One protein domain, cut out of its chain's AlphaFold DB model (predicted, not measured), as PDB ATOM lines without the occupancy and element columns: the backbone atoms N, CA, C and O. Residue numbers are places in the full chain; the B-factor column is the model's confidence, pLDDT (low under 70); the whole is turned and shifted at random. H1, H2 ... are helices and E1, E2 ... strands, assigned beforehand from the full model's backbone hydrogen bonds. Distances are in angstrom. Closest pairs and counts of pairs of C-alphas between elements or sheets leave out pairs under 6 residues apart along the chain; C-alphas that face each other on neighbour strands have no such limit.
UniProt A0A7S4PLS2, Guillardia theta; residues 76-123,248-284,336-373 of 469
ATOM      1  N   VAL A  76      30.910 -28.396   1.834       85.56
ATOM      2  CA  VAL A  76      29.594 -28.998   1.569       85.56
ATOM      3  C   VAL A  76      29.674 -29.948   0.371       85.56
ATOM      4  O   VAL A  76      30.633 -29.919  -0.391       85.56
ATOM      5  N   TYR A  77      28.642 -30.761   0.126       79.19
ATOM      6  CA  TYR A  77      28.669 -31.783  -0.939       79.19
ATOM      7  C   TYR A  77      29.051 -31.297  -2.347       79.19
ATOM      8  O   TYR A  77      29.498 -32.098  -3.161       79.19
ATOM      9  N   LYS A  78      28.825 -30.017  -2.679       75.25
ATOM     10  CA  LYS A  78      29.255 -29.456  -3.974       75.25
ATOM     11  C   LYS A  78      30.773 -29.231  -4.056       75.25
ATOM     12  O   LYS A  78      31.288 -29.252  -5.163       75.25
ATOM     13  N   ASP A  79      31.442 -29.085  -2.916       81.81
ATOM     14  CA  ASP A  79      32.849 -28.696  -2.804       81.81
ATOM     15  C   ASP A  79      33.740 -29.877  -2.364       81.81
ATOM     16  O   ASP A  79      34.922 -29.902  -2.675       81.81
ATOM     17  N   ILE A  80      33.186 -30.897  -1.684       80.94
ATOM     18  CA  ILE A  80      33.950 -32.054  -1.160       80.94
ATOM     19  C   ILE A  80      34.767 -32.765  -2.254       80.94
ATOM     20  O   ILE A  80      35.905 -33.168  -2.021       80.94
ATOM     21  N   ALA A  81      34.181 -32.934  -3.440       80.31
ATOM     22  CA  ALA A  81      34.841 -33.569  -4.582       80.31
ATOM     23  C   ALA A  81      35.494 -32.557  -5.541       80.31
ATOM     24  O   ALA A  81      36.029 -32.959  -6.573       80.31
ATOM     25  N   ASP A  82      35.467 -31.259  -5.223       86.81
ATOM     26  CA  ASP A  82      36.064 -30.192  -6.035       86.81
ATOM     27  C   ASP A  82      37.585 -30.118  -5.809       86.81
ATOM     28  O   ASP A  82      38.146 -29.122  -5.359       86.81
ATOM     29  N   VAL A  83      38.263 -31.230  -6.092       87.19
ATOM     30  CA  VAL A  83      39.699 -31.424  -5.884       87.19
ATOM     31  C   VAL A  83      40.334 -31.886  -7.189       87.19
ATOM     32  O   VAL A  83      39.792 -32.752  -7.876       87.19
ATOM     33  N   ASP A  84      41.504 -31.343  -7.525       88.50
ATOM     34  CA  ASP A  84      42.178 -31.601  -8.805       88.50
ATOM     35  C   ASP A  84      42.416 -33.088  -9.091       88.50
ATOM     36  O   ASP A  84      42.290 -33.512 -10.239       88.50
ATOM     37  N   ALA A  85      42.710 -33.893  -8.065       88.44
ATOM     38  CA  ALA A  85      42.845 -35.344  -8.193       88.44
ATOM     39  C   ALA A  85      41.573 -35.993  -8.767       88.44
ATOM     40  O   ALA A  85      41.633 -36.723  -9.753       88.44
ATOM     41  N   TYR A  86      40.412 -35.667  -8.194       90.19
ATOM     42  CA  TYR A  86      39.123 -36.229  -8.596       90.19
ATOM     43  C   TYR A  86      38.649 -35.678  -9.944       90.19
ATOM     44  O   TYR A  86      38.115 -36.428 -10.758       90.19
ATOM     45  N   LYS A  87      38.943 -34.404 -10.245       89.12
ATOM     46  CA  LYS A  87      38.706 -33.819 -11.577       89.12
ATOM     47  C   LYS A  87      39.486 -34.544 -12.669       89.12
ATOM     48  O   LYS A  87      38.929 -34.845 -13.716       89.12
ATOM     49  N   LYS A  88      40.768 -34.849 -12.427       87.50
ATOM     50  CA  LYS A  88      41.615 -35.602 -13.371       87.50
ATOM     51  C   LYS A  88      41.126 -37.037 -13.582       87.50
ATOM     52  O   LYS A  88      41.384 -37.608 -14.636       87.50
ATOM     53  N   MET A  89      40.444 -37.608 -12.589       86.06
ATOM     54  CA  MET A  89      39.814 -38.926 -12.671       86.06
ATOM     55  C   MET A  89      38.422 -38.900 -13.323       86.06
ATOM     56  O   MET A  89      37.886 -39.972 -13.583       86.06
ATOM     57  N   ASP A  90      37.855 -37.716 -13.581       87.12
ATOM     58  CA  ASP A  90      36.483 -37.526 -14.075       87.12
ATOM     59  C   ASP A  90      35.423 -38.203 -13.182       87.12
ATOM     60  O   ASP A  90      34.497 -38.859 -13.654       87.12
ATOM     61  N   VAL A  91      35.584 -38.075 -11.858       85.12
ATOM     62  CA  VAL A  91      34.657 -38.639 -10.862       85.12
ATOM     63  C   VAL A  91      33.965 -37.539 -10.066       85.12
ATOM     64  O   VAL A  91      34.574 -36.543  -9.668       85.12
ATOM     65  N   THR A  92      32.674 -37.721  -9.801       88.19
ATOM     66  CA  THR A  92      31.878 -36.811  -8.973       88.19
ATOM     67  C   THR A  92      31.850 -37.251  -7.505       88.19
ATOM     68  O   THR A  92      32.266 -38.350  -7.146       88.19
ATOM     69  N   TYR A  93      31.274 -36.413  -6.634       88.44
ATOM     70  CA  TYR A  93      30.982 -36.793  -5.244       88.44
ATOM     71  C   TYR A  93      30.153 -38.085  -5.139       88.44
ATOM     72  O   TYR A  93      30.417 -38.908  -4.266       88.44
ATOM     73  N   ALA A  94      29.160 -38.265  -6.020       88.25
ATOM     74  CA  ALA A  94      28.328 -39.464  -6.011       88.25
ATOM     75  C   ALA A  94      29.141 -40.697  -6.412       88.25
ATOM     76  O   ALA A  94      29.021 -41.729  -5.763       88.25
ATOM     77  N   ASP A  95      30.026 -40.548  -7.403       89.69
ATOM     78  CA  ASP A  95      30.906 -41.628  -7.835       89.69
ATOM     79  C   ASP A  95      31.878 -42.024  -6.730       89.69
ATOM     80  O   ASP A  95      32.098 -43.208  -6.557       89.69
ATOM     81  N   LEU A  96      32.430 -41.086  -5.952       90.12
ATOM     82  CA  LEU A  96      33.335 -41.385  -4.826       90.12
ATOM     83  C   LEU A  96      32.624 -42.064  -3.644       90.12
ATOM     84  O   LEU A  96      33.221 -42.864  -2.924       90.12
ATOM     85  N   CYS A  97      31.339 -41.768  -3.448       93.06
ATOM     86  CA  CYS A  97      30.540 -42.278  -2.338       93.06
ATOM     87  C   CYS A  97      29.783 -43.562  -2.707       93.06
ATOM     88  O   CYS A  97      28.589 -43.657  -2.434       93.06
ATOM     89  N   VAL A  98      30.465 -44.551  -3.296       91.25
ATOM     90  CA  VAL A  98      29.935 -45.913  -3.506       91.25
ATOM     91  C   VAL A  98      30.837 -46.951  -2.827       91.25
ATOM     92  O   VAL A  98      32.065 -46.810  -2.854       91.25
ATOM     93  N   PRO A  99      30.278 -48.027  -2.244       89.56
ATOM     94  CA  PRO A  99      31.062 -49.017  -1.497       89.56
ATOM     95  C   PRO A  99      32.024 -49.828  -2.386       89.56
ATOM     96  O   PRO A  99      33.018 -50.374  -1.903       89.56
ATOM     97  N   ASP A 100      31.752 -49.883  -3.689       85.12
ATOM     98  CA  ASP A 100      32.538 -50.588  -4.703       85.12
ATOM     99  C   ASP A 100      33.986 -50.098  -4.833       85.12
ATOM    100  O   ASP A 100      34.861 -50.869  -5.236       85.12
ATOM    101  N   TRP A 101      34.262 -48.837  -4.493       86.06
ATOM    102  CA  TRP A 101      35.624 -48.296  -4.517       86.06
ATOM    103  C   TRP A 101      36.572 -49.081  -3.622       86.06
ATOM    104  O   TRP A 101      37.720 -49.288  -3.997       86.06
ATOM    105  N   LEU A 102      36.084 -49.608  -2.496       87.38
ATOM    106  CA  LEU A 102      36.913 -50.399  -1.592       87.38
ATOM    107  C   LEU A 102      37.406 -51.717  -2.226       87.38
ATOM    108  O   LEU A 102      38.392 -52.287  -1.773       87.38
ATOM    109  N   LEU A 103      36.740 -52.202  -3.282       80.19
ATOM    110  CA  LEU A 103      37.249 -53.295  -4.118       80.19
ATOM    111  C   LEU A 103      38.150 -52.810  -5.244       80.19
ATOM    112  O   LEU A 103      39.187 -53.411  -5.501       80.19
ATOM    113  N   LYS A 104      37.679 -51.801  -5.981       78.38
ATOM    114  CA  LYS A 104      38.278 -51.388  -7.254       78.38
ATOM    115  C   LYS A 104      39.608 -50.680  -7.031       78.38
ATOM    116  O   LYS A 104      40.560 -50.922  -7.764       78.38
ATOM    117  N   ASP A 105      39.644 -49.808  -6.031       83.12
ATOM    118  CA  ASP A 105      40.800 -48.995  -5.687       83.12
ATOM    119  C   ASP A 105      40.703 -48.544  -4.214       83.12
ATOM    120  O   ASP A 105      40.210 -47.449  -3.909       83.12
ATOM    121  N   PRO A 106      41.129 -49.406  -3.270       85.69
ATOM    122  CA  PRO A 106      41.014 -49.128  -1.843       85.69
ATOM    123  C   PRO A 106      41.821 -47.898  -1.403       85.69
ATOM    124  O   PRO A 106      41.464 -47.264  -0.417       85.69
ATOM    125  N   GLU A 107      42.868 -47.511  -2.137       86.31
ATOM    126  CA  GLU A 107      43.641 -46.305  -1.822       86.31
ATOM    127  C   GLU A 107      42.855 -45.025  -2.090       86.31
ATOM    128  O   GLU A 107      42.957 -44.078  -1.316       86.31
ATOM    129  N   ILE A 108      42.069 -44.987  -3.171       90.00
ATOM    130  CA  ILE A 108      41.144 -43.878  -3.428       90.00
ATOM    131  C   ILE A 108      40.005 -43.901  -2.414       90.00
ATOM    132  O   ILE A 108      39.642 -42.853  -1.885       90.00
ATOM    133  N   PHE A 109      39.471 -45.085  -2.097       93.44
ATOM    134  CA  PHE A 109      38.403 -45.219  -1.107       93.44
ATOM    135  C   PHE A 109      38.815 -44.664   0.259       93.44
ATOM    136  O   PHE A 109      38.153 -43.780   0.806       93.44
ATOM    137  N   TYR A 110      39.925 -45.164   0.804       93.88
ATOM    138  CA  TYR A 110      40.454 -44.700   2.080       93.88
ATOM    139  C   TYR A 110      41.065 -43.303   1.969       93.88
ATOM    140  O   TYR A 110      41.060 -42.567   2.947       93.88
ATOM    141  N   GLY A 111      41.526 -42.884   0.792       93.50
ATOM    142  CA  GLY A 111      41.959 -41.512   0.524       93.50
ATOM    143  C   GLY A 111      40.840 -40.501   0.710       93.50
ATOM    144  O   GLY A 111      40.992 -39.514   1.435       93.50
ATOM    145  N   PHE A 112      39.684 -40.789   0.120       95.88
ATOM    146  CA  PHE A 112      38.487 -39.975   0.250       95.88
ATOM    147  C   PHE A 112      37.936 -40.000   1.679       95.88
ATOM    148  O   PHE A 112      37.914 -38.968   2.354       95.88
ATOM    149  N   TRP A 113      37.548 -41.178   2.175       96.31
ATOM    150  CA  TRP A 113      36.919 -41.305   3.491       96.31
ATOM    151  C   TRP A 113      37.875 -40.993   4.638       96.31
ATOM    152  O   TRP A 113      37.452 -40.451   5.655       96.31
ATOM    153  N   GLY A 114      39.165 -41.270   4.465       94.88
ATOM    154  CA  GLY A 114      40.201 -40.913   5.423       94.88
ATOM    155  C   GLY A 114      40.473 -39.414   5.485       94.88
ATOM    156  O   GLY A 114      40.709 -38.891   6.573       94.88
ATOM    157  N   SER A 115      40.360 -38.696   4.358       94.50
ATOM    158  CA  SER A 115      40.363 -37.224   4.375       94.50
ATOM    159  C   SER A 115      39.173 -36.701   5.176       94.50
ATOM    160  O   SER A 115      39.367 -35.907   6.089       94.50
ATOM    161  N   CYS A 116      37.960 -37.206   4.906       95.69
ATOM    162  CA  CYS A 116      36.765 -36.831   5.666       95.69
ATOM    163  C   CYS A 116      36.922 -37.122   7.165       95.69
ATOM    164  O   CYS A 116      36.632 -36.260   7.987       95.69
ATOM    165  N   TYR A 117      37.426 -38.306   7.523       96.12
ATOM    166  CA  TYR A 117      37.693 -38.687   8.908       96.12
ATOM    167  C   TYR A 117      38.641 -37.692   9.593       96.12
ATOM    168  O   TYR A 117      38.314 -37.142  10.646       96.12
ATOM    169  N   ASN A 118      39.793 -37.412   8.973       94.88
ATOM    170  CA  ASN A 118      40.783 -36.486   9.516       94.88
ATOM    171  C   ASN A 118      40.222 -35.062   9.659       94.88
ATOM    172  O   ASN A 118      40.397 -34.441  10.709       94.88
ATOM    173  N   ASP A 119      39.542 -34.560   8.626       93.88
ATOM    174  CA  ASP A 119      38.973 -33.211   8.601       93.88
ATOM    175  C   ASP A 119      37.901 -33.052   9.683       93.88
ATOM    176  O   ASP A 119      37.916 -32.079  10.439       93.88
ATOM    177  N   TYR A 120      36.986 -34.016   9.812       95.25
ATOM    178  CA  TYR A 120      35.888 -33.936  10.779       95.25
ATOM    179  C   TYR A 120      36.398 -34.057  12.213       95.25
ATOM    180  O   TYR A 120      35.933 -33.329  13.090       95.25
ATOM    181  N   LEU A 121      37.402 -34.902  12.451       92.25
ATOM    182  CA  LEU A 121      38.019 -35.043  13.766       92.25
ATOM    183  C   LEU A 121      38.813 -33.788  14.165       92.25
ATOM    184  O   LEU A 121      38.760 -33.363  15.321       92.25
ATOM    185  N   GLY A 122      39.518 -33.177  13.207       91.62
ATOM    186  CA  GLY A 122      40.329 -31.974  13.409       91.62
ATOM    187  C   GLY A 122      39.548 -30.655  13.448       91.62
ATOM    188  O   GLY A 122      40.068 -29.658  13.944       91.62
ATOM    189  N   THR A 123      38.307 -30.620  12.956       94.75
ATOM    190  CA  THR A 123      37.529 -29.375  12.844       94.75
ATOM    191  C   THR A 123      36.737 -29.069  14.103       94.75
ATOM    192  O   THR A 123      35.905 -29.871  14.502       94.75
ATOM    193  N   VAL A 248      31.133 -41.143  10.240       96.00
ATOM    194  CA  VAL A 248      32.479 -41.450   9.716       96.00
ATOM    195  C   VAL A 248      33.424 -42.005  10.793       96.00
ATOM    196  O   VAL A 248      34.389 -42.701  10.479       96.00
ATOM    197  N   MET A 249      33.160 -41.699  12.066       95.69
ATOM    198  CA  MET A 249      33.918 -42.157  13.235       95.69
ATOM    199  C   MET A 249      33.554 -43.587  13.641       95.69
ATOM    200  O   MET A 249      34.208 -44.189  14.503       95.69
ATOM    201  N   LYS A 250      32.514 -44.143  13.021       97.00
ATOM    202  CA  LYS A 250      32.080 -45.523  13.175       97.00
ATOM    203  C   LYS A 250      32.452 -46.322  11.941       97.00
ATOM    204  O   LYS A 250      32.431 -45.823  10.825       97.00
ATOM    205  N   TRP A 251      32.820 -47.574  12.150       97.38
ATOM    206  CA  TRP A 251      33.379 -48.468  11.148       97.38
ATOM    207  C   TRP A 251      32.678 -49.811  11.203       97.38
ATOM    208  O   TRP A 251      32.271 -50.274  12.266       97.38
ATOM    209  N   GLN A 252      32.519 -50.424  10.039       97.12
ATOM    210  CA  GLN A 252      31.868 -51.713   9.862       97.12
ATOM    211  C   GLN A 252      32.661 -52.586   8.892       97.12
ATOM    212  O   GLN A 252      33.486 -52.106   8.112       97.12
ATOM    213  N   CYS A 253      32.362 -53.883   8.872       95.00
ATOM    214  CA  CYS A 253      32.870 -54.747   7.813       95.00
ATOM    215  C   CYS A 253      32.321 -54.293   6.449       95.00
ATOM    216  O   CYS A 253      31.148 -53.919   6.341       95.00
ATOM    217  N   ARG A 254      33.149 -54.363   5.399       90.56
ATOM    218  CA  ARG A 254      32.723 -54.074   4.021       90.56
ATOM    219  C   ARG A 254      31.573 -54.974   3.570       90.56
ATOM    220  O   ARG A 254      30.633 -54.503   2.939       90.56
ATOM    221  N   ILE A 255      31.687 -56.270   3.852       89.75
ATOM    222  CA  ILE A 255      30.627 -57.256   3.649       89.75
ATOM    223  C   ILE A 255      30.207 -57.690   5.050       89.75
ATOM    224  O   ILE A 255      30.969 -58.436   5.660       89.75
ATOM    225  N   PRO A 256      29.072 -57.209   5.588       89.69
ATOM    226  CA  PRO A 256      28.673 -57.437   6.975       89.69
ATOM    227  C   PRO A 256      28.598 -58.925   7.349       89.69
ATOM    228  O   PRO A 256      27.546 -59.552   7.297       89.69
ATOM    229  N   CYS A 257      29.724 -59.505   7.771       91.81
ATOM    230  CA  CYS A 257      29.778 -60.856   8.332       91.81
ATOM    231  C   CYS A 257      29.134 -60.913   9.727       91.81
ATOM    232  O   CYS A 257      28.829 -61.986  10.241       91.81
ATOM    233  N   CYS A 258      28.953 -59.744  10.345       90.94
ATOM    234  CA  CYS A 258      28.309 -59.523  11.627       90.94
ATOM    235  C   CYS A 258      27.705 -58.109  11.668       90.94
ATOM    236  O   CYS A 258      27.995 -57.277  10.811       90.94
ATOM    237  N   GLN A 259      26.909 -57.831  12.701       94.81
ATOM    238  CA  GLN A 259      26.276 -56.527  12.944       94.81
ATOM    239  C   GLN A 259      27.144 -55.588  13.804       94.81
ATOM    240  O   GLN A 259      26.639 -54.654  14.420       94.81
ATOM    241  N   LYS A 260      28.453 -55.858  13.921       95.19
ATOM    242  CA  LYS A 260      29.343 -55.031  14.743       95.19
ATOM    243  C   LYS A 260      29.691 -53.732  14.023       95.19
ATOM    244  O   LYS A 260      30.128 -53.755  12.873       95.19
ATOM    245  N   VAL A 261      29.589 -52.640  14.772       96.50
ATOM    246  CA  VAL A 261      30.086 -51.311  14.420       96.50
ATOM    247  C   VAL A 261      31.047 -50.868  15.526       96.50
ATOM    248  O   VAL A 261      30.749 -51.051  16.706       96.50
ATOM    249  N   TRP A 262      32.211 -50.333  15.167       96.19
ATOM    250  CA  TRP A 262      33.264 -49.949  16.117       96.19
ATOM    251  C   TRP A 262      33.860 -48.584  15.783       96.19
ATOM    252  O   TRP A 262      33.602 -48.041  14.717       96.19
ATOM    253  N   SER A 263      34.644 -48.015  16.694       95.81
ATOM    254  CA  SER A 263      35.447 -46.820  16.420       95.81
ATOM    255  C   SER A 263      36.906 -47.211  16.213       95.81
ATOM    256  O   SER A 263      37.370 -48.192  16.798       95.81
ATOM    257  N   LEU A 264      37.610 -46.455  15.370       93.56
ATOM    258  CA  LEU A 264      39.072 -46.513  15.306       93.56
ATOM    259  C   LEU A 264      39.672 -45.915  16.595       93.56
ATOM    260  O   LEU A 264      38.951 -45.205  17.304       93.56
ATOM    261  N   PRO A 265      40.951 -46.186  16.915       91.44
ATOM    262  CA  PRO A 265      41.638 -45.526  18.025       91.44
ATOM    263  C   PRO A 265      41.557 -43.994  17.935       91.44
ATOM    264  O   PRO A 265      41.609 -43.433  16.842       91.44
ATOM    265  N   ASP A 266      41.458 -43.305  19.076       84.12
ATOM    266  CA  ASP A 266      41.261 -41.843  19.126       84.12
ATOM    267  C   ASP A 266      42.407 -41.048  18.456       84.12
ATOM    268  O   ASP A 266      42.219 -39.948  17.916       84.12
ATOM    269  N   ASP A 267      43.616 -41.608  18.472       85.69
ATOM    270  CA  ASP A 267      44.828 -41.063  17.864       85.69
ATOM    271  C   ASP A 267      45.042 -41.506  16.406       85.69
ATOM    272  O   ASP A 267      45.943 -40.993  15.738       85.69
ATOM    273  N   TYR A 268      44.187 -42.381  15.869       89.12
ATOM    274  CA  TYR A 268      44.290 -42.861  14.495       89.12
ATOM    275  C   TYR A 268      44.100 -41.722  13.490       89.12
ATOM    276  O   TYR A 268      43.166 -40.924  13.600       89.12
ATOM    277  N   ARG A 269      44.963 -41.633  12.476       90.50
ATOM    278  CA  ARG A 269      44.841 -40.665  11.374       90.50
ATOM    279  C   ARG A 269      45.236 -41.313  10.059       90.50
ATOM    280  O   ARG A 269      46.263 -41.980   9.972       90.50
ATOM    281  N   PHE A 270      44.466 -41.036   9.011       90.81
ATOM    282  CA  PHE A 270      44.779 -41.521   7.671       90.81
ATOM    283  C   PHE A 270      45.942 -40.740   7.063       90.81
ATOM    284  O   PHE A 270      45.942 -39.507   7.062       90.81
ATOM    285  N   GLN A 271      46.905 -41.445   6.475       88.00
ATOM    286  CA  GLN A 271      47.972 -40.825   5.691       88.00
ATOM    287  C   GLN A 271      47.514 -40.636   4.246       88.00
ATOM    288  O   GLN A 271      47.722 -41.506   3.399       88.00
ATOM    289  N   VAL A 272      46.872 -39.499   3.973       89.12
ATOM    290  CA  VAL A 272      46.379 -39.156   2.634       89.12
ATOM    291  C   VAL A 272      47.360 -38.230   1.924       89.12
ATOM    292  O   VAL A 272      47.705 -37.158   2.424       89.12
ATOM    293  N   ASP A 273      47.786 -38.630   0.732       87.75
ATOM    294  CA  ASP A 273      48.566 -37.786  -0.163       87.75
ATOM    295  C   ASP A 273      47.689 -36.650  -0.718       87.75
ATOM    296  O   ASP A 273      46.601 -36.881  -1.250       87.75
ATOM    297  N   LYS A 274      48.132 -35.397  -0.569       85.62
ATOM    298  CA  LYS A 274      47.304 -34.220  -0.884       85.62
ATOM    299  C   LYS A 274      47.047 -34.040  -2.383       85.62
ATOM    300  O   LYS A 274      45.988 -33.517  -2.743       85.62
ATOM    301  N   ASP A 275      47.983 -34.482  -3.221       84.19
ATOM    302  CA  ASP A 275      47.966 -34.258  -4.669       84.19
ATOM    303  C   ASP A 275      47.184 -35.346  -5.399       84.19
ATOM    304  O   ASP A 275      46.448 -35.070  -6.345       84.19
ATOM    305  N   THR A 276      47.328 -36.589  -4.947       85.56
ATOM    306  CA  THR A 276      46.682 -37.767  -5.538       85.56
ATOM    307  C   THR A 276      45.399 -38.165  -4.821       85.56
ATOM    308  O   THR A 276      44.592 -38.891  -5.397       85.56
ATOM    309  N   ARG A 277      45.204 -37.702  -3.579       88.31
ATOM    310  CA  ARG A 277      44.102 -38.096  -2.687       88.31
ATOM    311  C   ARG A 277      44.005 -39.600  -2.460       88.31
ATOM    312  O   ARG A 277      42.922 -40.121  -2.225       88.31
ATOM    313  N   ARG A 278      45.147 -40.286  -2.492       88.94
ATOM    314  CA  ARG A 278      45.286 -41.708  -2.168       88.94
ATOM    315  C   ARG A 278      45.825 -41.882  -0.757       88.94
ATOM    316  O   ARG A 278      46.686 -41.109  -0.329       88.94
ATOM    317  N   THR A 279      45.369 -42.904  -0.041       84.06
ATOM    318  CA  THR A 279      46.092 -43.375   1.151       84.06
ATOM    319  C   THR A 279      47.263 -44.247   0.760       84.06
ATOM    320  O   THR A 279      47.146 -45.077  -0.141       84.06
ATOM    321  N   GLN A 280      48.361 -44.131   1.496       65.62
ATOM    322  CA  GLN A 280      49.460 -45.083   1.372       65.62
ATOM    323  C   GLN A 280      49.008 -46.454   1.898       65.62
ATOM    324  O   GLN A 280      48.468 -46.548   2.999       65.62
ATOM    325  N   ARG A 281      49.243 -47.515   1.115       64.44
ATOM    326  CA  ARG A 281      49.349 -48.884   1.649       64.44
ATOM    327  C   ARG A 281      50.502 -48.918   2.663       64.44
ATOM    328  O   ARG A 281      51.365 -48.038   2.599       64.44
ATOM    329  N   PHE A 282      50.547 -49.898   3.570       45.69
ATOM    330  CA  PHE A 282      51.707 -50.087   4.448       45.69
ATOM    331  C   PHE A 282      53.001 -49.915   3.647       45.69
ATOM    332  O   PHE A 282      53.216 -50.603   2.648       45.69
ATOM    333  N   ARG A 283      53.850 -48.975   4.079       38.84
ATOM    334  CA  ARG A 283      55.241 -48.954   3.636       38.84
ATOM    335  C   ARG A 283      55.913 -50.186   4.181       38.84
ATOM    336  O   ARG A 283      55.618 -50.625   5.299       38.84
ATOM    337  N   ASN A 284      56.870 -50.673   3.418       34.44
ATOM    338  CA  ASN A 284      57.706 -51.714   3.931       34.44
ATOM    339  C   ASN A 284      58.558 -51.266   5.134       34.44
ATOM    340  O   ASN A 284      58.654 -50.065   5.387       34.44
ATOM    341  N   GLY A 336      45.210 -56.120  -7.439       46.78
ATOM    342  CA  GLY A 336      45.320 -57.190  -6.431       46.78
ATOM    343  C   GLY A 336      44.055 -58.031  -6.179       46.78
ATOM    344  O   GLY A 336      42.929 -57.612  -6.427       46.78
ATOM    345  N   ASP A 337      44.211 -59.258  -5.682       52.41
ATOM    346  CA  ASP A 337      43.081 -60.023  -5.135       52.41
ATOM    347  C   ASP A 337      42.745 -59.578  -3.692       52.41
ATOM    348  O   ASP A 337      43.518 -58.872  -3.042       52.41
ATOM    349  N   GLU A 338      41.585 -59.966  -3.146       54.16
ATOM    350  CA  GLU A 338      41.192 -59.565  -1.782       54.16
ATOM    351  C   GLU A 338      42.213 -59.970  -0.702       54.16
ATOM    352  O   GLU A 338      42.269 -59.329   0.347       54.16
ATOM    353  N   ALA A 339      43.007 -61.021  -0.925       55.84
ATOM    354  CA  ALA A 339      44.015 -61.480   0.027       55.84
ATOM    355  C   ALA A 339      45.239 -60.549   0.053       55.84
ATOM    356  O   ALA A 339      45.741 -60.234   1.133       55.84
ATOM    357  N   SER A 340      45.669 -60.059  -1.113       57.81
ATOM    358  CA  SER A 340      46.721 -59.047  -1.244       57.81
ATOM    359  C   SER A 340      46.316 -57.723  -0.591       57.81
ATOM    360  O   SER A 340      47.057 -57.190   0.232       57.81
ATOM    361  N   ASN A 341      45.092 -57.248  -0.841       58.16
ATOM    362  CA  ASN A 341      44.618 -55.984  -0.275       58.16
ATOM    363  C   ASN A 341      44.468 -56.053   1.251       58.16
ATOM    364  O   ASN A 341      44.758 -55.063   1.915       58.16
ATOM    365  N   ARG A 342      44.101 -57.210   1.829       58.91
ATOM    366  CA  ARG A 342      44.079 -57.383   3.294       58.91
ATOM    367  C   ARG A 342      45.425 -57.024   3.904       58.91
ATOM    368  O   ARG A 342      45.453 -56.225   4.823       58.91
ATOM    369  N   LYS A 343      46.535 -57.545   3.374       59.78
ATOM    370  CA  LYS A 343      47.881 -57.336   3.939       59.78
ATOM    371  C   LYS A 343      48.430 -55.915   3.776       59.78
ATOM    372  O   LYS A 343      49.423 -55.612   4.419       59.78
ATOM    373  N   CYS A 344      47.799 -55.068   2.962       64.69
ATOM    374  CA  CYS A 344      48.302 -53.743   2.597       64.69
ATOM    375  C   CYS A 344      47.725 -52.572   3.414       64.69
ATOM    376  O   CYS A 344      48.196 -51.454   3.224       64.69
ATOM    377  N   PHE A 345      46.745 -52.795   4.295       74.44
ATOM    378  CA  PHE A 345      46.123 -51.737   5.106       74.44
ATOM    379  C   PHE A 345      46.115 -52.063   6.600       74.44
ATOM    380  O   PHE A 345      46.032 -53.241   6.977       74.44
ATOM    381  N   ASP A 346      46.170 -50.997   7.406       78.94
ATOM    382  CA  ASP A 346      46.187 -50.987   8.873       78.94
ATOM    383  C   ASP A 346      45.269 -52.051   9.491       78.94
ATOM    384  O   ASP A 346      44.152 -52.284   9.020       78.94
ATOM    385  N   GLU A 347      45.738 -52.712  10.556       82.19
ATOM    386  CA  GLU A 347      44.969 -53.752  11.261       82.19
ATOM    387  C   GLU A 347      43.638 -53.181  11.799       82.19
ATOM    388  O   GLU A 347      42.621 -53.873  11.822       82.19
ATOM    389  N   GLU A 348      43.610 -51.889  12.131       86.31
ATOM    390  CA  GLU A 348      42.437 -51.120  12.555       86.31
ATOM    391  C   GLU A 348      41.360 -51.007  11.460       86.31
ATOM    392  O   GLU A 348      40.167 -50.900  11.765       86.31
ATOM    393  N   LEU A 349      41.760 -51.081  10.184       89.62
ATOM    394  CA  LEU A 349      40.870 -51.077   9.019       89.62
ATOM    395  C   LEU A 349      40.404 -52.488   8.644       89.62
ATOM    396  O   LEU A 349      39.983 -52.732   7.509       89.62
ATOM    397  N   ARG A 350      40.439 -53.425   9.595       88.69
ATOM    398  CA  ARG A 350      39.961 -54.797   9.416       88.69
ATOM    399  C   ARG A 350      38.800 -55.118  10.331       88.69
ATOM    400  O   ARG A 350      38.645 -54.606  11.436       88.69
ATOM    401  N   CYS A 351      37.947 -56.008   9.851       91.25
ATOM    402  CA  CYS A 351      36.840 -56.515  10.625       91.25
ATOM    403  C   CYS A 351      37.348 -57.395  11.765       91.25
ATOM    404  O   CYS A 351      37.959 -58.435  11.535       91.25
ATOM    405  N   GLN A 352      36.940 -57.053  12.984       89.75
ATOM    406  CA  GLN A 352      37.245 -57.770  14.227       89.75
ATOM    407  C   GLN A 352      36.678 -59.208  14.309       89.75
ATOM    408  O   GLN A 352      36.703 -59.821  15.375       89.75
ATOM    409  N   VAL A 353      36.072 -59.724  13.233       92.56
ATOM    410  CA  VAL A 353      35.461 -61.062  13.167       92.56
ATOM    411  C   VAL A 353      36.014 -61.874  11.998       92.56
ATOM    412  O   VAL A 353      36.470 -62.990  12.214       92.56
ATOM    413  N   CYS A 354      35.977 -61.343  10.771       90.50
ATOM    414  CA  CYS A 354      36.403 -62.081   9.573       90.50
ATOM    415  C   CYS A 354      37.750 -61.637   8.985       90.50
ATOM    416  O   CYS A 354      38.153 -62.175   7.954       90.50
ATOM    417  N   ASP A 355      38.401 -60.630   9.577       86.81
ATOM    418  CA  ASP A 355      39.638 -60.003   9.081       86.81
ATOM    419  C   ASP A 355      39.529 -59.377   7.668       86.81
ATOM    420  O   ASP A 355      40.514 -59.008   7.033       86.81
ATOM    421  N   GLY A 356      38.310 -59.248   7.132       86.56
ATOM    422  CA  GLY A 356      38.057 -58.541   5.876       86.56
ATOM    423  C   GLY A 356      38.179 -57.025   6.039       86.56
ATOM    424  O   GLY A 356      37.986 -56.509   7.139       86.56
ATOM    425  N   LEU A 357      38.433 -56.305   4.941       89.75
ATOM    426  CA  LEU A 357      38.522 -54.840   4.951       89.75
ATOM    427  C   LEU A 357      37.273 -54.192   5.567       89.75
ATOM    428  O   LEU A 357      36.133 -54.616   5.335       89.75
ATOM    429  N   ALA A 358      37.509 -53.147   6.346       93.81
ATOM    430  CA  ALA A 358      36.494 -52.323   6.968       93.81
ATOM    431  C   ALA A 358      36.248 -51.050   6.159       93.81
ATOM    432  O   ALA A 358      37.076 -50.616   5.358       93.81
ATOM    433  N   ARG A 359      35.091 -50.444   6.385       96.12
ATOM    434  CA  ARG A 359      34.679 -49.170   5.799       96.12
ATOM    435  C   ARG A 359      33.996 -48.309   6.860       96.12
ATOM    436  O   ARG A 359      33.486 -48.890   7.825       96.12
ATOM    437  N   PRO A 360      33.923 -46.979   6.689       97.56
ATOM    438  CA  PRO A 360      33.107 -46.168   7.578       97.56
ATOM    439  C   PRO A 360      31.650 -46.640   7.518       97.56
ATOM    440  O   PRO A 360      31.150 -47.065   6.471       97.56
ATOM    441  N   ASN A 361      30.969 -46.584   8.655       97.88
ATOM    442  CA  ASN A 361      29.556 -46.883   8.806       97.88
ATOM    443  C   ASN A 361      28.745 -45.667   8.348       97.88
ATOM    444  O   ASN A 361      28.044 -45.024   9.119       97.88
ATOM    445  N   VAL A 362      28.874 -45.363   7.062       97.62
ATOM    446  CA  VAL A 362      28.168 -44.290   6.371       97.62
ATOM    447  C   VAL A 362      27.329 -44.912   5.265       97.62
ATOM    448  O   VAL A 362      27.822 -45.765   4.525       97.62
ATOM    449  N   LEU A 363      26.074 -44.482   5.150       97.19
ATOM    450  CA  LEU A 363      25.193 -44.888   4.061       97.19
ATOM    451  C   LEU A 363      25.687 -44.265   2.751       97.19
ATOM    452  O   LEU A 363      25.518 -43.068   2.514       97.19
ATOM    453  N   MET A 364      26.309 -45.088   1.911       95.50
ATOM    454  CA  MET A 364      26.814 -44.698   0.593       95.50
ATOM    455  C   MET A 364      25.715 -44.840  -0.477       95.50
ATOM    456  O   MET A 364      24.647 -45.399  -0.222       95.50
ATOM    457  N   PHE A 365      25.944 -44.317  -1.683       91.31
ATOM    458  CA  PHE A 365      25.035 -44.556  -2.807       91.31
ATOM    459  C   PHE A 365      25.089 -46.034  -3.219       91.31
ATOM    460  O   PHE A 365      26.161 -46.639  -3.230       91.31
ATOM    461  N   ASP A 366      23.920 -46.594  -3.541       90.06
ATOM    462  CA  ASP A 366      23.728 -47.996  -3.944       90.06
ATOM    463  C   ASP A 366      24.283 -49.028  -2.946       90.06
ATOM    464  O   ASP A 366      24.824 -50.070  -3.311       90.06
ATOM    465  N   ASP A 367      24.146 -48.727  -1.656       93.69
ATOM    466  CA  ASP A 367      24.739 -49.496  -0.566       93.69
ATOM    467  C   ASP A 367      23.721 -50.405   0.138       93.69
ATOM    468  O   ASP A 367      22.981 -49.984   1.027       93.69
ATOM    469  N   ASP A 368      23.706 -51.681  -0.250       91.81
ATOM    470  CA  ASP A 368      22.874 -52.739   0.345       91.81
ATOM    471  C   ASP A 368      23.523 -53.414   1.570       91.81
ATOM    472  O   ASP A 368      22.983 -54.371   2.130       91.81
ATOM    473  N   ARG A 369      24.698 -52.928   1.987       92.88
ATOM    474  CA  ARG A 369      25.556 -53.522   3.026       92.88
ATOM    475  C   ARG A 369      25.779 -52.589   4.208       92.88
ATOM    476  O   ARG A 369      26.606 -52.879   5.075       92.88
ATOM    477  N   TRP A 370      25.109 -51.447   4.256       97.06
ATOM    478  CA  TRP A 370      25.181 -50.549   5.399       97.06
ATOM    479  C   TRP A 370      24.487 -51.156   6.619       97.06
ATOM    480  O   TRP A 370      23.372 -51.666   6.528       97.06
ATOM    481  N   ILE A 371      25.174 -51.131   7.761       97.06
ATOM    482  CA  ILE A 371      24.563 -51.464   9.049       97.06
ATOM    483  C   ILE A 371      23.856 -50.201   9.529       97.06
ATOM    484  O   ILE A 371      24.514 -49.211   9.844       97.06
ATOM    485  N   GLU A 372      22.527 -50.227   9.539       95.31
ATOM    486  CA  GLU A 372      21.709 -49.051   9.834       95.31
ATOM    487  C   GLU A 372      21.926 -48.523  11.261       95.31
ATOM    488  O   GLU A 372      22.037 -49.285  12.226       95.31
ATOM    489  N   THR A 373      21.928 -47.197  11.393       94.06
ATOM    490  CA  THR A 373      21.889 -46.512  12.690       94.06
ATOM    491  C   THR A 373      20.549 -46.762  13.387       94.06
ATOM    492  O   THR A 373      19.495 -46.717  12.751       94.06
TER     493      THR A 373
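Overview. This is residues 76 to 123, 248 to 284 and 336 to 373 of the 469 residues of a protein of Guillardia theta (UniProt A0A7S4PLS2). A small sheet of three strands, E2, E1 and E3, has one long helix, H4, packed slantwise over one of its faces, and residues 268 to 279 of an unnamed stretch run past the side of H4 away from the sheet. Three short helices, H1, H2 and H3, lead into H4, and a fourth, H5, sits out at the rim. Of the 123 printed residues, 50 are in named elements, under half; these come in the order H1 H2 H3 H4 E1 E2 H5 E3, and the class is mixed, helices and strands. The sheet's order is E2, E1, E3, all antiparallel. The whole is compact and rounded, with a radius of gyration of the C-alphas of 13.8 A and spans of 37 by 37 by 30 A.

Arrangement. H1, residues 84 to 88, touches no helix and is apart from H2, residues 93 to 96. H3, residues 101 to 104, meets H2 only through their link. H3 touches H4, residues 106 to 122, only at the corner, the closest C-alphas being those of Trp 101 and Phe 109, 5.4 A apart. H4 is on the sheet of E1, residues 248 to 253, E2, residues 261 to 263, and E3, residues 358 to 362, in two layers, a helix on one face of a sheet. Its height over the sheet is 9.9 A; it lies over E1 and E3 and runs slantwise to the strands, at 54 degrees to E3 on the local plane. The closest C-alphas of H4 and E1 are those of Tyr 117 and Val 248, 6.0 A apart. E1 and E2 form a hairpin, with N 251 and O 262 within hydrogen-bond range at 2.7 A. E1 and E3 are antiparallel neighbours, with N 361 and O 250 at 2.7 A. H5, residues 338 to 343, is close to H4 but not clearly touching, the closest C-alphas being those of Pro 106 and Asn 341, 7.9 A apart. Every O i to N i+4 pair is within hydrogen-bond range in H1 and H4, 1 of 2 in H5, and H2 and H3 are too short for such a pair.

Along the chain. H1 begins at C-alpha 84, (42.178, -31.601, -8.805). H4 runs 23.0 A from C-alpha 106, (41.014, -49.128, -1.843), to C-alpha 122. E1 is 13.4 A long and E3 11.6 A, ending at C-alpha 362, (28.168, -44.290, 6.371).

Size, cuts and confidence. The farthest C-alphas, of Asp 84 and Val 353, are 37.4 A apart. Residues 124 to 247 and 285 to 335 are not printed; the gaps between C-alphas are 13.5 A and 17.1 A. The link from H5 to E3 is long. Mean pLDDT of the printed part is 86.0, and residues 280 to 284 and 336 to 344 are under 70.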